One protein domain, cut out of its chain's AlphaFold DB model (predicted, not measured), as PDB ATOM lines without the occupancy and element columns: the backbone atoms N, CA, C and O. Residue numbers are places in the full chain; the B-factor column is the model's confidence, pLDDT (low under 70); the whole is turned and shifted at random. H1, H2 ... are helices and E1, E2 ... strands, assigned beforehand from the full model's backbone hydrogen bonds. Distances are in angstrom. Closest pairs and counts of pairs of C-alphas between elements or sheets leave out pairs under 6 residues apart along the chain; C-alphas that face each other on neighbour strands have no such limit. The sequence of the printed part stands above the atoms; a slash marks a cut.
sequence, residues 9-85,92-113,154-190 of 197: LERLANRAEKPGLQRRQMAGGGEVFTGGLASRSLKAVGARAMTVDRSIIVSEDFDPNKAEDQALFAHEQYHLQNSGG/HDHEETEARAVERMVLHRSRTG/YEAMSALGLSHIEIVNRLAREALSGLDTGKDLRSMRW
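AT A GLANCE: This is residues 9 to 85, 92 to 113 and 154 to 190 of the 197 residues of the protein "DUF4157 domain-containing protein" of Deltaproteobacteria bacterium (UniProt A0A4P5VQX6). A small, twisted sheet of four short strands has H3 over one face and H1 and H2 on the other, and H4 packs on H3 as a further layer away from the sheet. The long helix H6, with the short H5 at its first end making a corner with it, stands apart from this body, and residues 177 to 190 of H6 stick out free. The printed part has 136 residues with six named helices and four named strands, in the order H1 E1 E2 H2 E3 E4 H3 H4 H5 H6; the sheet, order E1 E2 E4 E3, is mixed, and the class is mixed, helices and strands. The whole is loose, with a radius of gyration of the C-alphas of 18.0 A and spans of 60 by 40 by 29 A.

HOW THE PARTS SIT: H1, residues 9 to 15, is on the sheet of E1, residues 22 to 25, E2, residues 31 to 34, E3, residues 49 to 52, and E4, residues 55 to 58. H1 lies at a height over the sheet of 9.4 A and only just over E1, with 3 of its C-alphas falling on that strand; its closest C-alphas to E1 are those of Ala 13 and Gln 22, 6.8 A apart. The edge strand E1 and the inner strand E2 form an antiparallel hairpin, with N 22 and O 34 at 2.8 A, within hydrogen-bond range. E2 and E4 are parallel, with N 33 and O 56 at 2.8 A. E4 and the edge strand E3 are another antiparallel hairpin, with N 50 and O 57 at 2.9 A. The sheet is strongly twisted, only just, its C-alphas lying up to 4.3 A off the best plane. H2, residues 36 to 45, is on the same face as H1 at a height over the sheet of 7.3 A, over none of the strands, but only just, with 2 C-alphas falling on E4; the closest C-alphas of H2 and E4 are those of Ala 38 and Ile 57, 6.2 A apart. H3, residues 67 to 82, is on the opposite face at a height of 8.9 A, over E4 and E3, and runs along the strands at 15 degrees to E4 on the local plane. The closest C-alphas of H3 and E3 are those of Glu 76 and Thr 51, 5.7 A apart. H1 and H2, the sheet and H3 are three layers, helices on both faces of a sheet. H4, residues 92 to 111, is not on the sheet; it touches H3, closest at the C-alphas of Ala 71 and Glu 103, 4.5 A apart, at a shallow tilt of 34 degrees, only just short of steep, opposite ways. H5, residues 154 to 159, touches H6, residues 164 to 190, and H6 touches H5 with residues 164 to 167 alone; the closest C-alphas are those of Met 157 and Ile 167, 6.5 A apart, and the tilt is steep, 49 degrees, opposite ways. H4 and H6 are apart. Each O i to N i+4 pair is within hydrogen-bond range in H1, H2, H3, H4 and H5, and 22 of 23 are in H6.

IN THESE COORDINATES: H1 begins at C-alpha 9, (-2.221, 33.725, -8.248). H2 is 14.6 A long from first to last C-alpha, H3 22.7 A, H4 28.1 A and H6 39.5 A. H3 begins at C-alpha 67, (20.963, 46.535, -7.321), and H6 ends at C-alpha 190, (5.550, 82.918, -11.951).

THE WHOLE: The two C-alphas farthest apart are those of Glu 17 and Arg 189, at 63.4 A. Residues 86 to 91 are not printed, with C-alphas 85 and 92 9.8 A apart, nor are residues 114 to 153, with C-alphas 113 and 154 18.4 A apart. Of the links that are printed whole, none is long. The mean pLDDT of the printed part is 78.6; 31 residues are under 70, among them 15 to 19, 83 to 85 and 177 to 190.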
ATOM      1  N   LEU A   9      -3.566  34.302  -8.236       69.69
ATOM      2  CA  LEU A   9      -2.221  33.725  -8.248       69.69
ATOM      3  C   LEU A   9      -2.066  32.599  -7.225       69.69
ATOM      4  O   LEU A   9      -1.516  31.556  -7.559       69.69
ATOM      5  N   GLU A  10      -2.620  32.750  -6.024       74.31
ATOM      6  CA  GLU A  10      -2.606  31.701  -5.001       74.31
ATOM      7  C   GLU A  10      -3.384  30.458  -5.458       74.31
ATOM      8  O   GLU A  10      -2.919  29.328  -5.321       74.31
ATOM      9  N   ARG A  11      -4.536  30.651  -6.110       75.69
ATOM     10  CA  ARG A  11      -5.303  29.552  -6.719       75.69
ATOM     11  C   ARG A  11      -4.545  28.872  -7.862       75.69
ATOM     12  O   ARG A  11      -4.657  27.657  -8.011       75.69
ATOM     13  N   LEU A  12      -3.793  29.632  -8.662       70.94
ATOM     14  CA  LEU A  12      -2.963  29.091  -9.742       70.94
ATOM     15  C   LEU A  12      -1.752  28.326  -9.203       70.94
ATOM     16  O   LEU A  12      -1.493  27.225  -9.679       70.94
ATOM     17  N   ALA A  13      -1.065  28.860  -8.191       68.31
ATOM     18  CA  ALA A  13       0.044  28.192  -7.516       68.31
ATOM     19  C   ALA A  13      -0.408  26.868  -6.885       68.31
ATOM     20  O   ALA A  13       0.211  25.836  -7.113       68.31
ATOM     21  N   ASN A  14      -1.545  26.873  -6.180       70.62
ATOM     22  CA  ASN A  14      -2.075  25.683  -5.512       70.62
ATOM     23  C   ASN A  14      -2.617  24.622  -6.486       70.62
ATOM     24  O   ASN A  14      -2.664  23.446  -6.146       70.62
ATOM     25  N   ARG A  15      -3.053  25.020  -7.691       65.19
ATOM     26  CA  ARG A  15      -3.539  24.090  -8.728       65.19
ATOM     27  C   ARG A  15      -2.407  23.532  -9.591       65.19
ATOM     28  O   ARG A  15      -2.578  22.503 -10.240       65.19
ATOM     29  N   ALA A  16      -1.270  24.215  -9.647       56.66
ATOM     30  CA  ALA A  16      -0.140  23.783 -10.442       56.66
ATOM     31  C   ALA A  16       0.620  22.651  -9.727       56.66
ATOM     32  O   ALA A  16       1.636  22.878  -9.088       56.66
ATOM     33  N   GLU A  17       0.209  21.397  -9.945       53.09
ATOM     34  CA  GLU A  17       1.034  20.193  -9.686       53.09
ATOM     35  C   GLU A  17       2.291  20.111 -10.595       53.09
ATOM     36  O   GLU A  17       2.991  19.102 -10.650       53.09
ATOM     37  N   LYS A  18       2.601  21.183 -11.337       55.94
ATOM     38  CA  LYS A  18       3.784  21.352 -12.188       55.94
ATOM     39  C   LYS A  18       4.552  22.593 -11.728       55.94
ATOM     40  O   LYS A  18       3.906  23.564 -11.342       55.94
ATOM     41  N   PRO A  19       5.893  22.628 -11.846       60.66
ATOM     42  CA  PRO A  19       6.764  23.660 -11.264       60.66
ATOM     43  C   PRO A  19       6.702  25.013 -12.009       60.66
ATOM     44  O   PRO A  19       7.718  25.638 -12.287       60.66
ATOM     45  N   GLY A  20       5.513  25.460 -12.413       74.56
ATOM     46  CA  GLY A  20       5.332  26.671 -13.206       74.56
ATOM     47  C   GLY A  20       5.372  27.953 -12.380       74.56
ATOM     48  O   GLY A  20       5.816  28.973 -12.901       74.56
ATOM     49  N   LEU A  21       4.911  27.909 -11.126       85.31
ATOM     50  CA  LEU A  21       4.844  29.070 -10.244       85.31
ATOM     51  C   LEU A  21       5.241  28.670  -8.819       85.31
ATOM     52  O   LEU A  21       4.701  27.714  -8.270       85.31
ATOM     53  N   GLN A  22       6.189  29.388  -8.233       87.88
ATOM     54  CA  GLN A  22       6.786  29.108  -6.932       87.88
ATOM     55  C   GLN A  22       6.814  30.380  -6.092       87.88
ATOM     56  O   GLN A  22       7.049  31.465  -6.619       87.88
ATOM     57  N   ARG A  23       6.590  30.247  -4.784       89.88
ATOM     58  CA  ARG A  23       6.703  31.358  -3.831       89.88
ATOM     59  C   ARG A  23       8.156  31.479  -3.385       89.88
ATOM     60  O   ARG A  23       8.771  30.477  -3.023       89.88
ATOM     61  N   ARG A  24       8.692  32.696  -3.394       88.50
ATOM     62  CA  ARG A  24      10.043  33.018  -2.929       88.50
ATOM     63  C   ARG A  24       9.967  34.195  -1.963       88.50
ATOM     64  O   ARG A  24       9.328  35.199  -2.260       88.50
ATOM     65  N   GLN A  25      10.620  34.065  -0.813       87.19
ATOM     66  CA  GLN A  25      10.770  35.172   0.131       87.19
ATOM     67  C   GLN A  25      11.913  36.085  -0.315       87.19
ATOM     68  O   GLN A  25      12.947  35.595  -0.776       87.19
ATOM     69  N   MET A  26      11.723  37.397  -0.191       85.25
ATOM     70  CA  MET A  26      12.711  38.403  -0.584       85.25
ATOM     71  C   MET A  26      13.463  38.962   0.628       85.25
ATOM     72  O   MET A  26      12.923  39.049   1.735       85.25
ATOM     73  N   ALA A  27      14.715  39.371   0.412       70.00
ATOM     74  CA  ALA A  27      15.477  40.130   1.400       70.00
ATOM     75  C   ALA A  27      14.803  41.498   1.619       70.00
ATOM     76  O   ALA A  27      14.498  42.189   0.651       70.00
ATOM     77  N   GLY A  28      14.532  41.866   2.875       65.38
ATOM     78  CA  GLY A  28      13.761  43.071   3.228       65.38
ATOM     79  C   GLY A  28      12.284  42.821   3.558       65.38
ATOM     80  O   GLY A  28      11.572  43.748   3.929       65.38
ATOM     81  N   GLY A  29      11.834  41.563   3.493       72.44
ATOM     82  CA  GLY A  29      10.452  41.187   3.770       72.44
ATOM     83  C   GLY A  29       9.561  41.304   2.533       72.44
ATOM     84  O   GLY A  29       9.781  42.123   1.644       72.44
ATOM     85  N   GLY A  30       8.552  40.440   2.462       80.56
ATOM     86  CA  GLY A  30       7.651  40.341   1.319       80.56
ATOM     87  C   GLY A  30       7.891  39.093   0.477       80.56
ATOM     88  O   GLY A  30       8.988  38.535   0.413       80.56
ATOM     89  N   GLU A  31       6.818  38.656  -0.170       88.38
ATOM     90  CA  GLU A  31       6.783  37.432  -0.952       88.38
ATOM     91  C   GLU A  31       6.565  37.746  -2.428       88.38
ATOM     92  O   GLU A  31       5.734  38.585  -2.785       88.38
ATOM     93  N   VAL A  32       7.291  37.026  -3.279       91.31
ATOM     94  CA  VAL A  32       7.131  37.076  -4.730       91.31
ATOM     95  C   VAL A  32       6.789  35.702  -5.286       91.31
ATOM     96  O   VAL A  32       7.160  34.666  -4.731       91.31
ATOM     97  N   PHE A  33       6.124  35.695  -6.433       93.44
ATOM     98  CA  PHE A  33       5.913  34.508  -7.247       93.44
ATOM     99  C   PHE A  33       6.912  34.488  -8.409       93.44
ATOM    100  O   PHE A  33       7.064  35.471  -9.127       93.44
ATOM    101  N   THR A  34       7.583  33.362  -8.619       92.50
ATOM    102  CA  THR A  34       8.574  33.158  -9.687       92.50
ATOM    103  C   THR A  34       8.360  31.811 -10.387       92.50
ATOM    104  O   THR A  34       7.457  31.063 -10.020       92.50
ATOM    105  N   GLY A  35       9.154  31.496 -11.409       90.88
ATOM    106  CA  GLY A  35       9.117  30.235 -12.153       90.88
ATOM    107  C   GLY A  35       8.699  30.393 -13.616       90.88
ATOM    108  O   GLY A  35       8.394  31.488 -14.094       90.88
ATOM    109  N   GLY A  36       8.669  29.279 -14.352       89.19
ATOM    110  CA  GLY A  36       8.522  29.303 -15.809       89.19
ATOM    111  C   GLY A  36       7.230  29.950 -16.328       89.19
ATOM    112  O   GLY A  36       7.216  30.472 -17.443       89.19
ATOM    113  N   LEU A  37       6.136  29.936 -15.558       88.75
ATOM    114  CA  LEU A  37       4.913  30.663 -15.910       88.75
ATOM    115  C   LEU A  37       5.094  32.173 -15.725       88.75
ATOM    116  O   LEU A  37       4.794  32.914 -16.659       88.75
ATOM    117  N   ALA A  38       5.630  32.609 -14.579       89.19
ATOM    118  CA  ALA A  38       5.909  34.020 -14.307       89.19
ATOM    119  C   ALA A  38       6.846  34.610 -15.369       89.19
ATOM    120  O   ALA A  38       6.520  35.626 -15.977       89.19
ATOM    121  N   SER A  39       7.942  33.913 -15.689       91.12
ATOM    122  CA  SER A  39       8.897  34.336 -16.719       91.12
ATOM    123  C   SER A  39       8.255  34.498 -18.100       91.12
ATOM    124  O   SER A  39       8.538  35.468 -18.800       91.12
ATOM    125  N   ARG A  40       7.364  33.584 -18.513       88.75
ATOM    126  CA  ARG A  40       6.657  33.708 -19.802       88.75
ATOM    127  C   ARG A  40       5.691  34.889 -19.814       88.75
ATOM    128  O   ARG A  40       5.647  35.606 -20.810       88.75
ATOM    129  N   SER A  41       4.945  35.087 -18.731       89.44
ATOM    130  CA  SER A  41       4.020  36.214 -18.595       89.44
ATOM    131  C   SER A  41       4.760  37.549 -18.637       89.44
ATOM    132  O   SER A  41       4.391  38.424 -19.409       89.44
ATOM    133  N   LEU A  42       5.849  37.670 -17.877       91.06
ATOM    134  CA  LEU A  42       6.685  38.867 -17.820       91.06
ATOM    135  C   LEU A  42       7.363  39.161 -19.163       91.06
ATOM    136  O   LEU A  42       7.325  40.293 -19.640       91.06
ATOM    137  N   LYS A  43       7.870  38.131 -19.852       91.56
ATOM    138  CA  LYS A  43       8.425  38.272 -21.205       91.56
ATOM    139  C   LYS A  43       7.393  38.775 -22.216       91.56
ATOM    140  O   LYS A  43       7.744  39.569 -23.082       91.56
ATOM    141  N   ALA A  44       6.140  38.326 -22.118       90.88
ATOM    142  CA  ALA A  44       5.075  38.756 -23.025       90.88
ATOM    143  C   ALA A  44       4.741  40.249 -22.885       90.88
ATOM    144  O   ALA A  44       4.360  40.877 -23.868       90.88
ATOM    145  N   VAL A  45       4.919  40.816 -21.688       88.44
ATOM    146  CA  VAL A  45       4.710  42.247 -21.413       88.44
ATOM    147  C   VAL A  45       6.007  43.065 -21.443       88.44
ATOM    148  O   VAL A  45       5.975  44.269 -21.224       88.44
ATOM    149  N   GLY A  46       7.152  42.433 -21.722       89.31
ATOM    150  CA  GLY A  46       8.458  43.098 -21.741       89.31
ATOM    151  C   GLY A  46       8.962  43.554 -20.365       89.31
ATOM    152  O   GLY A  46       9.820  44.430 -20.302       89.31
ATOM    153  N   ALA A  47       8.452  42.976 -19.275       90.38
ATOM    154  CA  ALA A  47       8.821  43.324 -17.903       90.38
ATOM    155  C   ALA A  47       9.708  42.246 -17.254       90.38
ATOM    156  O   ALA A  47       9.817  41.123 -17.749       90.38
ATOM    157  N   ARG A  48      10.341  42.583 -16.123       91.50
ATOM    158  CA  ARG A  48      11.118  41.640 -15.284       91.50
ATOM    159  C   ARG A  48      10.498  41.394 -13.908       91.50
ATOM    160  O   ARG A  48      10.725  40.344 -13.314       91.50
ATOM    161  N   ALA A  49       9.682  42.325 -13.437       92.31
ATOM    162  CA  ALA A  49       8.775  42.151 -12.318       92.31
ATOM    163  C   ALA A  49       7.479  42.899 -12.625       92.31
ATOM    164  O   ALA A  49       7.458  43.734 -13.529       92.31
ATOM    165  N   MET A  50       6.403  42.527 -11.941       92.12
ATOM    166  CA  MET A  50       5.107  43.185 -12.062       92.12
ATOM    167  C   MET A  50       4.240  42.857 -10.849       92.12
ATOM    168  O   MET A  50       4.252  41.728 -10.352       92.12
ATOM    169  N   THR A  51       3.420  43.808 -10.426       90.75
ATOM    170  CA  THR A  51       2.394  43.613  -9.402       90.75
ATOM    171  C   THR A  51       1.051  43.269 -10.046       90.75
ATOM    172  O   THR A  51       0.539  43.997 -10.890       90.75
ATOM    173  N   VAL A  52       0.453  42.143  -9.649       87.31
ATOM    174  CA  VAL A  52      -0.844  41.655 -10.143       87.31
ATOM    175  C   VAL A  52      -1.666  41.110  -8.981       87.31
ATOM    176  O   VAL A  52      -1.189  40.267  -8.231       87.31
ATOM    177  N   ASP A  53      -2.922  41.548  -8.847       85.00
ATOM    178  CA  ASP A  53      -3.872  41.046  -7.833       85.00
ATOM    179  C   ASP A  53      -3.274  41.029  -6.409       85.00
ATOM    180  O   ASP A  53      -3.347  40.034  -5.684       85.00
ATOM    181  N   ARG A  54      -2.629  42.143  -6.026       84.56
ATOM    182  CA  ARG A  54      -1.932  42.311  -4.737       84.56
ATOM    183  C   ARG A  54      -0.855  41.250  -4.484       84.56
ATOM    184  O   ARG A  54      -0.683  40.759  -3.369       84.56
ATOM    185  N   SER A  55      -0.149  40.848  -5.527       88.06
ATOM    186  CA  SER A  55       0.973  39.918  -5.455       88.06
ATOM    187  C   SER A  55       2.033  40.339  -6.459       88.06
ATOM    188  O   SER A  55       1.709  40.781  -7.557       88.06
ATOM    189  N   ILE A  56       3.300  40.187  -6.096       90.75
ATOM    190  CA  ILE A  56       4.413  40.541  -6.975       90.75
ATOM    191  C   ILE A  56       4.861  39.273  -7.698       90.75
ATOM    192  O   ILE A  56       5.117  38.248  -7.063       90.75
ATOM    193  N   ILE A  57       4.951  39.331  -9.022       93.19
ATOM    194  CA  ILE A  57       5.571  38.295  -9.847       93.19
ATOM    195  C   ILE A  57       6.935  38.785 -10.331       93.19
ATOM    196  O   ILE A  57       7.083  39.943 -10.716       93.19
ATOM    197  N   VAL A  58       7.929  37.903 -10.336       94.81
ATOM    198  CA  VAL A  58       9.292  38.190 -10.805       94.81
ATOM    199  C   VAL A  58       9.765  37.116 -11.775       94.81
ATOM    200  O   VAL A  58       9.310  35.968 -11.725       94.81
ATOM    201  N   SER A  59      10.684  37.480 -12.667       93.81
ATOM    202  CA  SER A  59      11.311  36.528 -13.575       93.81
ATOM    203  C   SER A  59      12.190  35.528 -12.813       93.81
ATOM    204  O   SER A  59      12.561  35.727 -11.656       93.81
ATOM    205  N   GLU A  60      12.485  34.394 -13.439       92.56
ATOM    206  CA  GLU A  60      13.283  33.321 -12.826       92.56
ATOM    207  C   GLU A  60      14.753  33.712 -12.620       92.56
ATOM    208  O   GLU A  60      15.387  33.271 -11.667       92.56
ATOM    209  N   ASP A  61      15.271  34.602 -13.466       91.81
ATOM    210  CA  ASP A  61      16.610  35.190 -13.375       91.81
ATOM    211  C   ASP A  61      16.675  36.422 -12.453       91.81
ATOM    212  O   ASP A  61      17.685  37.121 -12.430       91.81
ATOM    213  N   PHE A  62      15.598  36.729 -11.724       92.19
ATOM    214  CA  PHE A  62      15.555  37.866 -10.810       92.19
ATOM    215  C   PHE A  62      16.432  37.607  -9.585       92.19
ATOM    216  O   PHE A  62      16.130  36.708  -8.786       92.19
ATOM    217  N   ASP A  63      17.458  38.429  -9.390       88.12
ATOM    218  CA  ASP A  63      18.454  38.273  -8.334       88.12
ATOM    219  C   ASP A  63      18.275  39.342  -7.240       88.12
ATOM    220  O   ASP A  63      18.592  40.509  -7.469       88.12
ATOM    221  N   PRO A  64      17.831  38.982  -6.020       85.31
ATOM    222  CA  PRO A  64      17.667  39.945  -4.929       85.31
ATOM    223  C   PRO A  64      18.985  40.584  -4.464       85.31
ATOM    224  O   PRO A  64      18.942  41.515  -3.666       85.31
ATOM    225  N   ASN A  65      20.146  40.110  -4.919       85.88
ATOM    226  CA  ASN A  65      21.449  40.697  -4.600       85.88
ATOM    227  C   ASN A  65      21.908  41.724  -5.644       85.88
ATOM    228  O   ASN A  65      22.885  42.440  -5.421       85.88
ATOM    229  N   LYS A  66      21.211  41.818  -6.781       86.62
ATOM    230  CA  LYS A  66      21.507  42.780  -7.836       86.62
ATOM    231  C   LYS A  66      20.776  44.094  -7.571       86.62
ATOM    232  O   LYS A  66      19.566  44.109  -7.364       86.62
ATOM    233  N   ALA A  67      21.500  45.210  -7.631       86.31
ATOM    234  CA  ALA A  67      20.963  46.535  -7.321       86.31
ATOM    235  C   ALA A  67      19.747  46.917  -8.186       86.31
ATOM    236  O   ALA A  67      18.780  47.477  -7.677       86.31
ATOM    237  N   GLU A  68      19.771  46.592  -9.481       88.88
ATOM    238  CA  GLU A  68      18.649  46.851 -10.390       88.88
ATOM    239  C   GLU A  68      17.395  46.058 -10.006       88.88
ATOM    240  O   GLU A  68      16.285  46.577 -10.083       88.88
ATOM    241  N   ASP A  69      17.568  44.818  -9.557       89.50
ATOM    242  CA  ASP A  69      16.459  43.936  -9.194       89.50
ATOM    243  C   ASP A  69      15.917  44.314  -7.809       89.50
ATOM    244  O   ASP A  69      14.710  44.344  -7.605       89.50
ATOM    245  N   GLN A  70      16.773  44.731  -6.874       88.62
ATOM    246  CA  GLN A  70      16.333  45.335  -5.610       88.62
ATOM    247  C   GLN A  70      15.496  46.599  -5.839       88.62
ATOM    248  O   GLN A  70      14.438  46.761  -5.232       88.62
ATOM    249  N   ALA A  71      15.952  47.479  -6.732       87.69
ATOM    250  CA  ALA A  71      15.241  48.704  -7.074       87.69
ATOM    251  C   ALA A  71      13.881  48.410  -7.717       87.69
ATOM    252  O   ALA A  71      12.874  49.007  -7.335       87.69
ATOM    253  N   LEU A  72      13.839  47.441  -8.636       90.25
ATOM    254  CA  LEU A  72      12.601  47.008  -9.273       90.25
ATOM    255  C   LEU A  72      11.647  46.338  -8.272       90.25
ATOM    256  O   LEU A  72      10.449  46.580  -8.309       90.25
ATOM    257  N   PHE A  73      12.153  45.548  -7.324       89.88
ATOM    258  CA  PHE A  73      11.315  44.983  -6.264       89.88
ATOM    259  C   PHE A  73      10.692  46.071  -5.381       89.88
ATOM    260  O   PHE A  73       9.513  45.984  -5.049       89.88
ATOM    261  N   ALA A  74      11.457  47.105  -5.027       89.00
ATOM    262  CA  ALA A  74      10.948  48.225  -4.243       89.00
ATOM    263  C   ALA A  74       9.876  49.028  -5.001       89.00
ATOM    264  O   ALA A  74       8.890  49.449  -4.399       89.00
ATOM    265  N   HIS A  75      10.038  49.182  -6.318       92.12
ATOM    266  CA  HIS A  75       9.026  49.759  -7.203       92.12
ATOM    267  C   HIS A  75       7.710  48.965  -7.135       92.12
ATOM    268  O   HIS A  75       6.652  49.523  -6.859       92.12
ATOM    269  N   GLU A  76       7.774  47.639  -7.279       89.25
ATOM    270  CA  GLU A  76       6.584  46.783  -7.187       89.25
ATOM    271  C   GLU A  76       5.969  46.751  -5.778       89.25
ATOM    272  O   GLU A  76       4.750  46.713  -5.618       89.25
ATOM    273  N   GLN A  77       6.789  46.808  -4.725       88.62
ATOM    274  CA  GLN A  77       6.277  46.933  -3.359       88.62
ATOM    275  C   GLN A  77       5.503  48.232  -3.143       88.62
ATOM    276  O   GLN A  77       4.523  48.216  -2.399       88.62
ATOM    277  N   TYR A  78       5.913  49.326  -3.787       88.94
ATOM    278  CA  TYR A  78       5.170  50.580  -3.739       88.94
ATOM    279  C   TYR A  78       3.772  50.402  -4.335       88.94
ATOM    280  O   TYR A  78       2.779  50.684  -3.665       88.94
ATOM    281  N   HIS A  79       3.678  49.805  -5.528       88.69
ATOM    282  CA  HIS A  79       2.384  49.448  -6.112       88.69
ATOM    283  C   HIS A  79       1.577  48.540  -5.190       88.69
ATOM    284  O   HIS A  79       0.389  48.753  -4.993       88.69
ATOM    285  N   LEU A  80       2.189  47.550  -4.545       86.19
ATOM    286  CA  LEU A  80       1.458  46.674  -3.629       86.19
ATOM    287  C   LEU A  80       0.834  47.425  -2.435       86.19
ATOM    288  O   LEU A  80      -0.251  47.056  -1.982       86.19
ATOM    289  N   GLN A  81       1.523  48.441  -1.917       83.69
ATOM    290  CA  GLN A  81       1.088  49.235  -0.765       83.69
ATOM    291  C   GLN A  81       0.063  50.310  -1.146       83.69
ATOM    292  O   GLN A  81      -0.826  50.614  -0.347       83.69
ATOM    293  N   ASN A  82       0.164  50.848  -2.362       81.56
ATOM    294  CA  ASN A  82      -0.584  52.024  -2.802       81.56
ATOM    295  C   ASN A  82      -1.688  51.699  -3.829       81.56
ATOM    296  O   ASN A  82      -2.608  52.500  -4.013       81.56
ATOM    297  N   SER A  83      -1.676  50.501  -4.424       69.12
ATOM    298  CA  SER A  83      -2.707  50.011  -5.346       69.12
ATOM    299  C   SER A  83      -3.971  49.622  -4.570       69.12
ATOM    300  O   SER A  83      -4.217  48.472  -4.201       69.12
ATOM    301  N   GLY A  84      -4.772  50.640  -4.262       57.19
ATOM    302  CA  GLY A  84      -6.050  50.518  -3.558       57.19
ATOM    303  C   GLY A  84      -6.939  51.763  -3.619       57.19
ATOM    304  O   GLY A  84      -8.022  51.751  -3.039       57.19
ATOM    305  N   GLY A  85      -6.510  52.827  -4.305       48.94
ATOM    306  CA  GLY A  85      -7.279  54.061  -4.448       48.94
ATOM    307  C   GLY A  85      -8.306  53.980  -5.575       48.94
ATOM    308  O   GLY A  85      -7.960  53.757  -6.732       48.94
ATOM    309  N   HIS A  92      -2.574  57.221 -11.536       62.09
ATOM    310  CA  HIS A  92      -1.614  56.273 -12.111       62.09
ATOM    311  C   HIS A  92      -0.280  56.932 -12.484       62.09
ATOM    312  O   HIS A  92       0.774  56.373 -12.194       62.09
ATOM    313  N   ASP A  93      -0.308  58.144 -13.045       68.62
ATOM    314  CA  ASP A  93       0.916  58.877 -13.393       68.62
ATOM    315  C   ASP A  93       1.678  59.338 -12.141       68.62
ATOM    316  O   ASP A  93       2.912  59.370 -12.122       68.62
ATOM    317  N   HIS A  94       0.944  59.691 -11.079       77.94
ATOM    318  CA  HIS A  94       1.536  60.086  -9.806       77.94
ATOM    319  C   HIS A  94       2.155  58.887  -9.082       77.94
ATOM    320  O   HIS A  94       3.319  58.947  -8.696       77.94
ATOM    321  N   GLU A  95       1.409  57.787  -8.976       81.06
ATOM    322  CA  GLU A  95       1.857  56.538  -8.359       81.06
ATOM    323  C   GLU A  95       3.108  55.992  -9.058       81.06
ATOM    324  O   GLU A  95       4.087  55.675  -8.388       81.06
ATOM    325  N   GLU A  96       3.126  55.959 -10.393       83.19
ATOM    326  CA  GLU A  96       4.306  55.560 -11.170       83.19
ATOM    327  C   GLU A  96       5.488  56.510 -10.919       83.19
ATOM    328  O   GLU A  96       6.622  56.068 -10.746       83.19
ATOM    329  N   THR A  97       5.257  57.827 -10.856       82.94
ATOM    330  CA  THR A  97       6.327  58.805 -10.581       82.94
ATOM    331  C   THR A  97       6.947  58.592  -9.199       82.94
ATOM    332  O   THR A  97       8.170  58.670  -9.043       82.94
ATOM    333  N   GLU A  98       6.123  58.300  -8.197       82.56
ATOM    334  CA  GLU A  98       6.570  57.993  -6.840       82.56
ATOM    335  C   GLU A  98       7.287  56.640  -6.776       82.56
ATOM    336  O   GLU A  98       8.380  56.555  -6.211       82.56
ATOM    337  N   ALA A  99       6.758  55.610  -7.440       83.19
ATOM    338  CA  ALA A  99       7.407  54.307  -7.563       83.19
ATOM    339  C   ALA A  99       8.794  54.431  -8.220       83.19
ATOM    340  O   ALA A  99       9.776  53.852  -7.752       83.19
ATOM    341  N   ARG A 100       8.926  55.275  -9.253       83.81
ATOM    342  CA  ARG A 100      10.212  55.615  -9.887       83.81
ATOM    343  C   ARG A 100      11.152  56.371  -8.955       83.81
ATOM    344  O   ARG A 100      12.369  56.201  -9.051       83.81
ATOM    345  N   ALA A 101      10.631  57.223  -8.074       85.69
ATOM    346  CA  ALA A 101      11.449  57.894  -7.070       85.69
ATOM    347  C   ALA A 101      12.016  56.881  -6.062       85.69
ATOM    348  O   ALA A 101      13.217  56.909  -5.785       85.69
ATOM    349  N   VAL A 102      11.190  55.940  -5.587       84.88
ATOM    350  CA  VAL A 102      11.613  54.828  -4.715       84.88
ATOM    351  C   VAL A 102      12.671  53.961  -5.395       84.88
ATOM    352  O   VAL A 102      13.734  53.729  -4.817       84.88
ATOM    353  N   GLU A 103      12.433  53.563  -6.645       84.62
ATOM    354  CA  GLU A 103      13.382  52.798  -7.458       84.62
ATOM    355  C   GLU A 103      14.759  53.480  -7.499       84.62
ATOM    356  O   GLU A 103      15.781  52.859  -7.209       84.62
ATOM    357  N   ARG A 104      14.801  54.790  -7.784       84.69
ATOM    358  CA  ARG A 104      16.057  55.558  -7.836       84.69
ATOM    359  C   ARG A 104      16.758  55.628  -6.485       84.69
ATOM    360  O   ARG A 104      17.983  55.532  -6.450       84.69
ATOM    361  N   MET A 105      16.013  55.795  -5.393       84.81
ATOM    362  CA  MET A 105      16.587  55.824  -4.044       84.81
ATOM    363  C   MET A 105      17.244  54.490  -3.687       84.81
ATOM    364  O   MET A 105      18.376  54.480  -3.197       84.81
ATOM    365  N   VAL A 106      16.566  53.373  -3.965       83.62
ATOM    366  CA  VAL A 106      17.100  52.029  -3.706       83.62
ATOM    367  C   VAL A 106      18.300  51.753  -4.601       83.62
ATOM    368  O   VAL A 106      19.355  51.389  -4.095       83.62
ATOM    369  N   LEU A 107      18.199  52.033  -5.903       85.31
ATOM    370  CA  LEU A 107      19.308  51.848  -6.836       85.31
ATOM    371  C   LEU A 107      20.544  52.655  -6.424       85.31
ATOM    372  O   LEU A 107      21.660  52.138  -6.460       85.31
ATOM    373  N   HIS A 108      20.352  53.914  -6.019       84.25
ATOM    374  CA  HIS A 108      21.432  54.758  -5.521       84.25
ATOM    375  C   HIS A 108      22.066  54.145  -4.271       84.25
ATOM    376  O   HIS A 108      23.278  53.947  -4.250       84.25
ATOM    377  N   ARG A 109      21.259  53.772  -3.267       81.00
ATOM    378  CA  ARG A 109      21.735  53.166  -2.013       81.00
ATOM    379  C   ARG A 109      22.507  51.865  -2.248       81.00
ATOM    380  O   ARG A 109      23.592  51.694  -1.689       81.00
ATOM    381  N   SER A 110      21.978  50.974  -3.083       78.75
ATOM    382  CA  SER A 110      22.603  49.688  -3.399       78.75
ATOM    383  C   SER A 110      23.917  49.867  -4.166       78.75
ATOM    384  O   SER A 110      24.866  49.125  -3.935       78.75
ATOM    385  N   ARG A 111      24.023  50.893  -5.025       78.31
ATOM    386  CA  ARG A 111      25.266  51.223  -5.749       78.31
ATOM    387  C   ARG A 111      26.310  51.927  -4.891       78.31
ATOM    388  O   ARG A 111      27.497  51.702  -5.094       78.31
ATOM    389  N   THR A 112      25.896  52.747  -3.926       77.69
ATOM    390  CA  THR A 112      26.813  53.401  -2.978       77.69
ATOM    391  C   THR A 112      27.320  52.460  -1.880       77.69
ATOM    392  O   THR A 112      28.001  52.913  -0.967       77.69
ATOM    393  N   GLY A 113      27.007  51.160  -1.963       56.91
ATOM    394  CA  GLY A 113      27.502  50.152  -1.033       56.91
ATOM    395  C   GLY A 113      26.865  50.264   0.344       56.91
ATOM    396  O   GLY A 113      27.592  50.245   1.328       56.91
ATOM    397  N   TYR A 154      18.577  60.919  11.584       70.44
ATOM    398  CA  TYR A 154      18.280  59.511  11.847       70.44
ATOM    399  C   TYR A 154      18.630  59.108  13.288       70.44
ATOM    400  O   TYR A 154      17.796  58.523  13.979       70.44
ATOM    401  N   GLU A 155      19.819  59.478  13.771       69.44
ATOM    402  CA  GLU A 155      20.243  59.213  15.152       69.44
ATOM    403  C   GLU A 155      19.319  59.876  16.180       69.44
ATOM    404  O   GLU A 155      18.906  59.233  17.146       69.44
ATOM    405  N   ALA A 156      18.917  61.129  15.946       76.19
ATOM    406  CA  ALA A 156      18.004  61.844  16.835       76.19
ATOM    407  C   ALA A 156      16.627  61.168  16.930       76.19
ATOM    408  O   ALA A 156      16.042  61.104  18.009       76.19
ATOM    409  N   MET A 157      16.105  60.634  15.823       80.56
ATOM    410  CA  MET A 157      14.814  59.940  15.827       80.56
ATOM    411  C   MET A 157      14.904  58.528  16.413       80.56
ATOM    412  O   MET A 157      13.979  58.101  17.102       80.56
ATOM    413  N   SER A 158      16.029  57.839  16.220       73.25
ATOM    414  CA  SER A 158      16.310  56.566  16.889       73.25
ATOM    415  C   SER A 158      16.377  56.742  18.412       73.25
ATOM    416  O   SER A 158      15.774  55.973  19.161       73.25
ATOM    417  N   ALA A 159      16.991  57.833  18.889       78.00
ATOM    418  CA  ALA A 159      17.031  58.184  20.311       78.00
ATOM    419  C   ALA A 159      15.641  58.469  20.922       78.00
ATOM    420  O   ALA A 159      15.470  58.356  22.135       78.00
ATOM    421  N   LEU A 160      14.635  58.792  20.100       78.06
ATOM    422  CA  LEU A 160      13.235  58.948  20.519       78.06
ATOM    423  C   LEU A 160      12.470  57.613  20.593       78.06
ATOM    424  O   LEU A 160      11.274  57.614  20.881       78.06
ATOM    425  N   GLY A 161      13.135  56.480  20.341       78.38
ATOM    426  CA  GLY A 161      12.539  55.143  20.395       78.38
ATOM    427  C   GLY A 161      11.711  54.774  19.163       78.38
ATOM    428  O   GLY A 161      10.980  53.786  19.201       78.38
ATOM    429  N   LEU A 162      11.809  55.554  18.082       79.38
ATOM    430  CA  LEU A 162      11.166  55.235  16.810       79.38
ATOM    431  C   LEU A 162      11.887  54.056  16.151       79.38
ATOM    432  O   LEU A 162      13.116  54.012  16.087       79.38
ATOM    433  N   SER A 163      11.118  53.111  15.619       79.00
ATOM    434  CA  SER A 163      11.672  52.028  14.813       79.00
ATOM    435  C   SER A 163      12.198  52.559  13.479       79.00
ATOM    436  O   SER A 163      11.701  53.548  12.941       79.00
ATOM    437  N   HIS A 164      13.177  51.866  12.894       68.31
ATOM    438  CA  HIS A 164      13.760  52.227  11.598       68.31
ATOM    439  C   HIS A 164      12.696  52.519  10.523       68.31
ATOM    440  O   HIS A 164      12.780  53.511   9.803       68.31
ATOM    441  N   ILE A 165      11.652  51.688  10.464       71.12
ATOM    442  CA  ILE A 165      10.545  51.830   9.509       71.12
ATOM    443  C   ILE A 165       9.742  53.110   9.763       71.12
ATOM    444  O   ILE A 165       9.376  53.802   8.815       71.12
ATOM    445  N   GLU A 166       9.498  53.474  11.020       69.25
ATOM    446  CA  GLU A 166       8.807  54.724  11.360       69.25
ATOM    447  C   GLU A 166       9.643  55.951  11.004       69.25
ATOM    448  O   GLU A 166       9.100  56.931  10.494       69.25
ATOM    449  N   ILE A 167      10.960  55.883  11.209       74.06
ATOM    450  CA  ILE A 167      11.892  56.955  10.846       74.06
ATOM    451  C   ILE A 167      11.897  57.161   9.329       74.06
ATOM    452  O   ILE A 167      11.751  58.289   8.859       74.06
ATOM    453  N   VAL A 168      12.000  56.077   8.556       78.44
ATOM    454  CA  VAL A 168      11.966  56.129   7.086       78.44
ATOM    455  C   VAL A 168      10.631  56.681   6.591       78.44
ATOM    456  O   VAL A 168      10.619  57.600   5.774       78.44
ATOM    457  N   ASN A 169       9.510  56.189   7.123       71.19
ATOM    458  CA  ASN A 169       8.178  56.663   6.744       71.19
ATOM    459  C   ASN A 169       7.976  58.148   7.070       71.19
ATOM    460  O   ASN A 169       7.355  58.879   6.294       71.19
ATOM    461  N   ARG A 170       8.510  58.610   8.203       72.88
ATOM    462  CA  ARG A 170       8.444  60.014   8.607       72.88
ATOM    463  C   ARG A 170       9.287  60.905   7.700       72.88
ATOM    464  O   ARG A 170       8.766  61.894   7.192       72.88
ATOM    465  N   LEU A 171      10.537  60.525   7.436       76.19
ATOM    466  CA  LEU A 171      11.432  61.263   6.541       76.19
ATOM    467  C   LEU A 171      10.891  61.330   5.113       76.19
ATOM    468  O   LEU A 171      10.943  62.386   4.489       76.19
ATOM    469  N   ALA A 172      10.334  60.227   4.609       74.12
ATOM    470  CA  ALA A 172       9.707  60.191   3.294       74.12
ATOM    471  C   ALA A 172       8.530  61.176   3.215       74.12
ATOM    472  O   ALA A 172       8.441  61.962   2.273       74.12
ATOM    473  N   ARG A 173       7.663  61.194   4.236       73.81
ATOM    474  CA  ARG A 173       6.523  62.118   4.295       73.81
ATOM    475  C   ARG A 173       6.961  63.583   4.393       73.81
ATOM    476  O   ARG A 173       6.390  64.427   3.709       73.81
ATOM    477  N   GLU A 174       7.966  63.888   5.209       71.50
ATOM    478  CA  GLU A 174       8.499  65.249   5.358       71.50
ATOM    479  C   GLU A 174       9.185  65.738   4.068       71.50
ATOM    480  O   GLU A 174       8.963  66.872   3.645       71.50
ATOM    481  N   ALA A 175       9.939  64.872   3.382       70.62
ATOM    482  CA  ALA A 175      10.562  65.195   2.098       70.62
ATOM    483  C   ALA A 175       9.520  65.479   1.001       70.62
ATOM    484  O   ALA A 175       9.651  66.464   0.270       70.62
ATOM    485  N   LEU A 176       8.468  64.659   0.913       70.25
ATOM    486  CA  LEU A 176       7.366  64.866  -0.033       70.25
ATOM    487  C   LEU A 176       6.600  66.163   0.271       70.25
ATOM    488  O   LEU A 176       6.400  66.982  -0.623       70.25
ATOM    489  N   SER A 177       6.286  66.421   1.544       67.06
ATOM    490  CA  SER A 177       5.632  67.667   1.965       67.06
ATOM    491  C   SER A 177       6.467  68.914   1.641       67.06
ATOM    492  O   SER A 177       5.915  69.951   1.262       67.06
ATOM    493  N   GLY A 178       7.796  68.835   1.760       64.19
ATOM    494  CA  GLY A 178       8.697  69.927   1.385       64.19
ATOM    495  C   GLY A 178       8.723  70.188  -0.124       64.19
ATOM    496  O   GLY A 178       8.792  71.344  -0.552       64.19
ATOM    497  N   LEU A 179       8.622  69.136  -0.942       64.38
ATOM    498  CA  LEU A 179       8.573  69.255  -2.401       64.38
ATOM    499  C   LEU A 179       7.276  69.905  -2.890       64.38
ATOM    500  O   LEU A 179       7.339  70.753  -3.783       64.38
ATOM    501  N   ASP A 180       6.135  69.568  -2.290       59.34
ATOM    502  CA  ASP A 180       4.847  70.183  -2.635       59.34
ATOM    503  C   ASP A 180       4.809  71.663  -2.242       59.34
ATOM    504  O   ASP A 180       4.512  72.522  -3.074       59.34
ATOM    505  N   THR A 181       5.292  71.994  -1.041       59.84
ATOM    506  CA  THR A 181       5.429  73.394  -0.600       59.84
ATOM    507  C   THR A 181       6.361  74.194  -1.529       59.84
ATOM    508  O   THR A 181       6.113  75.361  -1.847       59.84
ATOM    509  N   GLY A 182       7.435  73.571  -2.026       54.97
ATOM    510  CA  GLY A 182       8.374  74.190  -2.965       54.97
ATOM    511  C   GLY A 182       7.837  74.359  -4.392       54.97
ATOM    512  O   GLY A 182       8.294  75.258  -5.110       54.97
ATOM    513  N   LYS A 183       6.887  73.517  -4.823       57.09
ATOM    514  CA  LYS A 183       6.168  73.666  -6.098       57.09
ATOM    515  C   LYS A 183       5.144  74.796  -6.021       57.09
ATOM    516  O   LYS A 183       5.104  75.604  -6.947       57.09
ATOM    517  N   ASP A 184       4.426  74.921  -4.909       55.31
ATOM    518  CA  ASP A 184       3.462  76.006  -4.683       55.31
ATOM    519  C   ASP A 184       4.143  77.378  -4.619       55.31
ATOM    520  O   ASP A 184       3.716  78.333  -5.269       55.31
ATOM    521  N   LEU A 185       5.293  77.473  -3.945       52.44
ATOM    522  CA  LEU A 185       6.085  78.707  -3.931       52.44
ATOM    523  C   LEU A 185       6.645  79.070  -5.317       52.44
ATOM    524  O   LEU A 185       6.781  80.251  -5.651       52.44
ATOM    525  N   ARG A 186       6.968  78.074  -6.156       53.38
ATOM    526  CA  ARG A 186       7.414  78.310  -7.539       53.38
ATOM    527  C   ARG A 186       6.267  78.704  -8.468       53.38
ATOM    528  O   ARG A 186       6.490  79.557  -9.327       53.38
ATOM    529  N   SER A 187       5.075  78.134  -8.294       55.25
ATOM    530  CA  SER A 187       3.891  78.474  -9.090       55.25
ATOM    531  C   SER A 187       3.388  79.887  -8.768       55.25
ATOM    532  O   SER A 187       3.131  80.666  -9.688       55.25
ATOM    533  N   MET A 188       3.399  80.290  -7.491       52.34
ATOM    534  CA  MET A 188       3.075  81.661  -7.069       52.34
ATOM    535  C   MET A 188       4.057  82.698  -7.628       52.34
ATOM    536  O   MET A 188       3.657  83.785  -8.037       52.34
ATOM    537  N   ARG A 189       5.349  82.366  -7.721       51.28
ATOM    538  CA  ARG A 189       6.387  83.306  -8.180       51.28
ATOM    539  C   ARG A 189       6.365  83.576  -9.697       51.28
ATOM    540  O   ARG A 189       7.018  84.517 -10.148       51.28
ATOM    541  N   TRP A 190       5.653  82.771 -10.488       54.25
ATOM    542  CA  TRP A 190       5.550  82.918 -11.951       54.25
ATOM    543  C   TRP A 190       4.128  83.225 -12.456       54.25
ATOM    544  O   TRP A 190       3.971  83.543 -13.635       54.25
TER     545      TRP A 190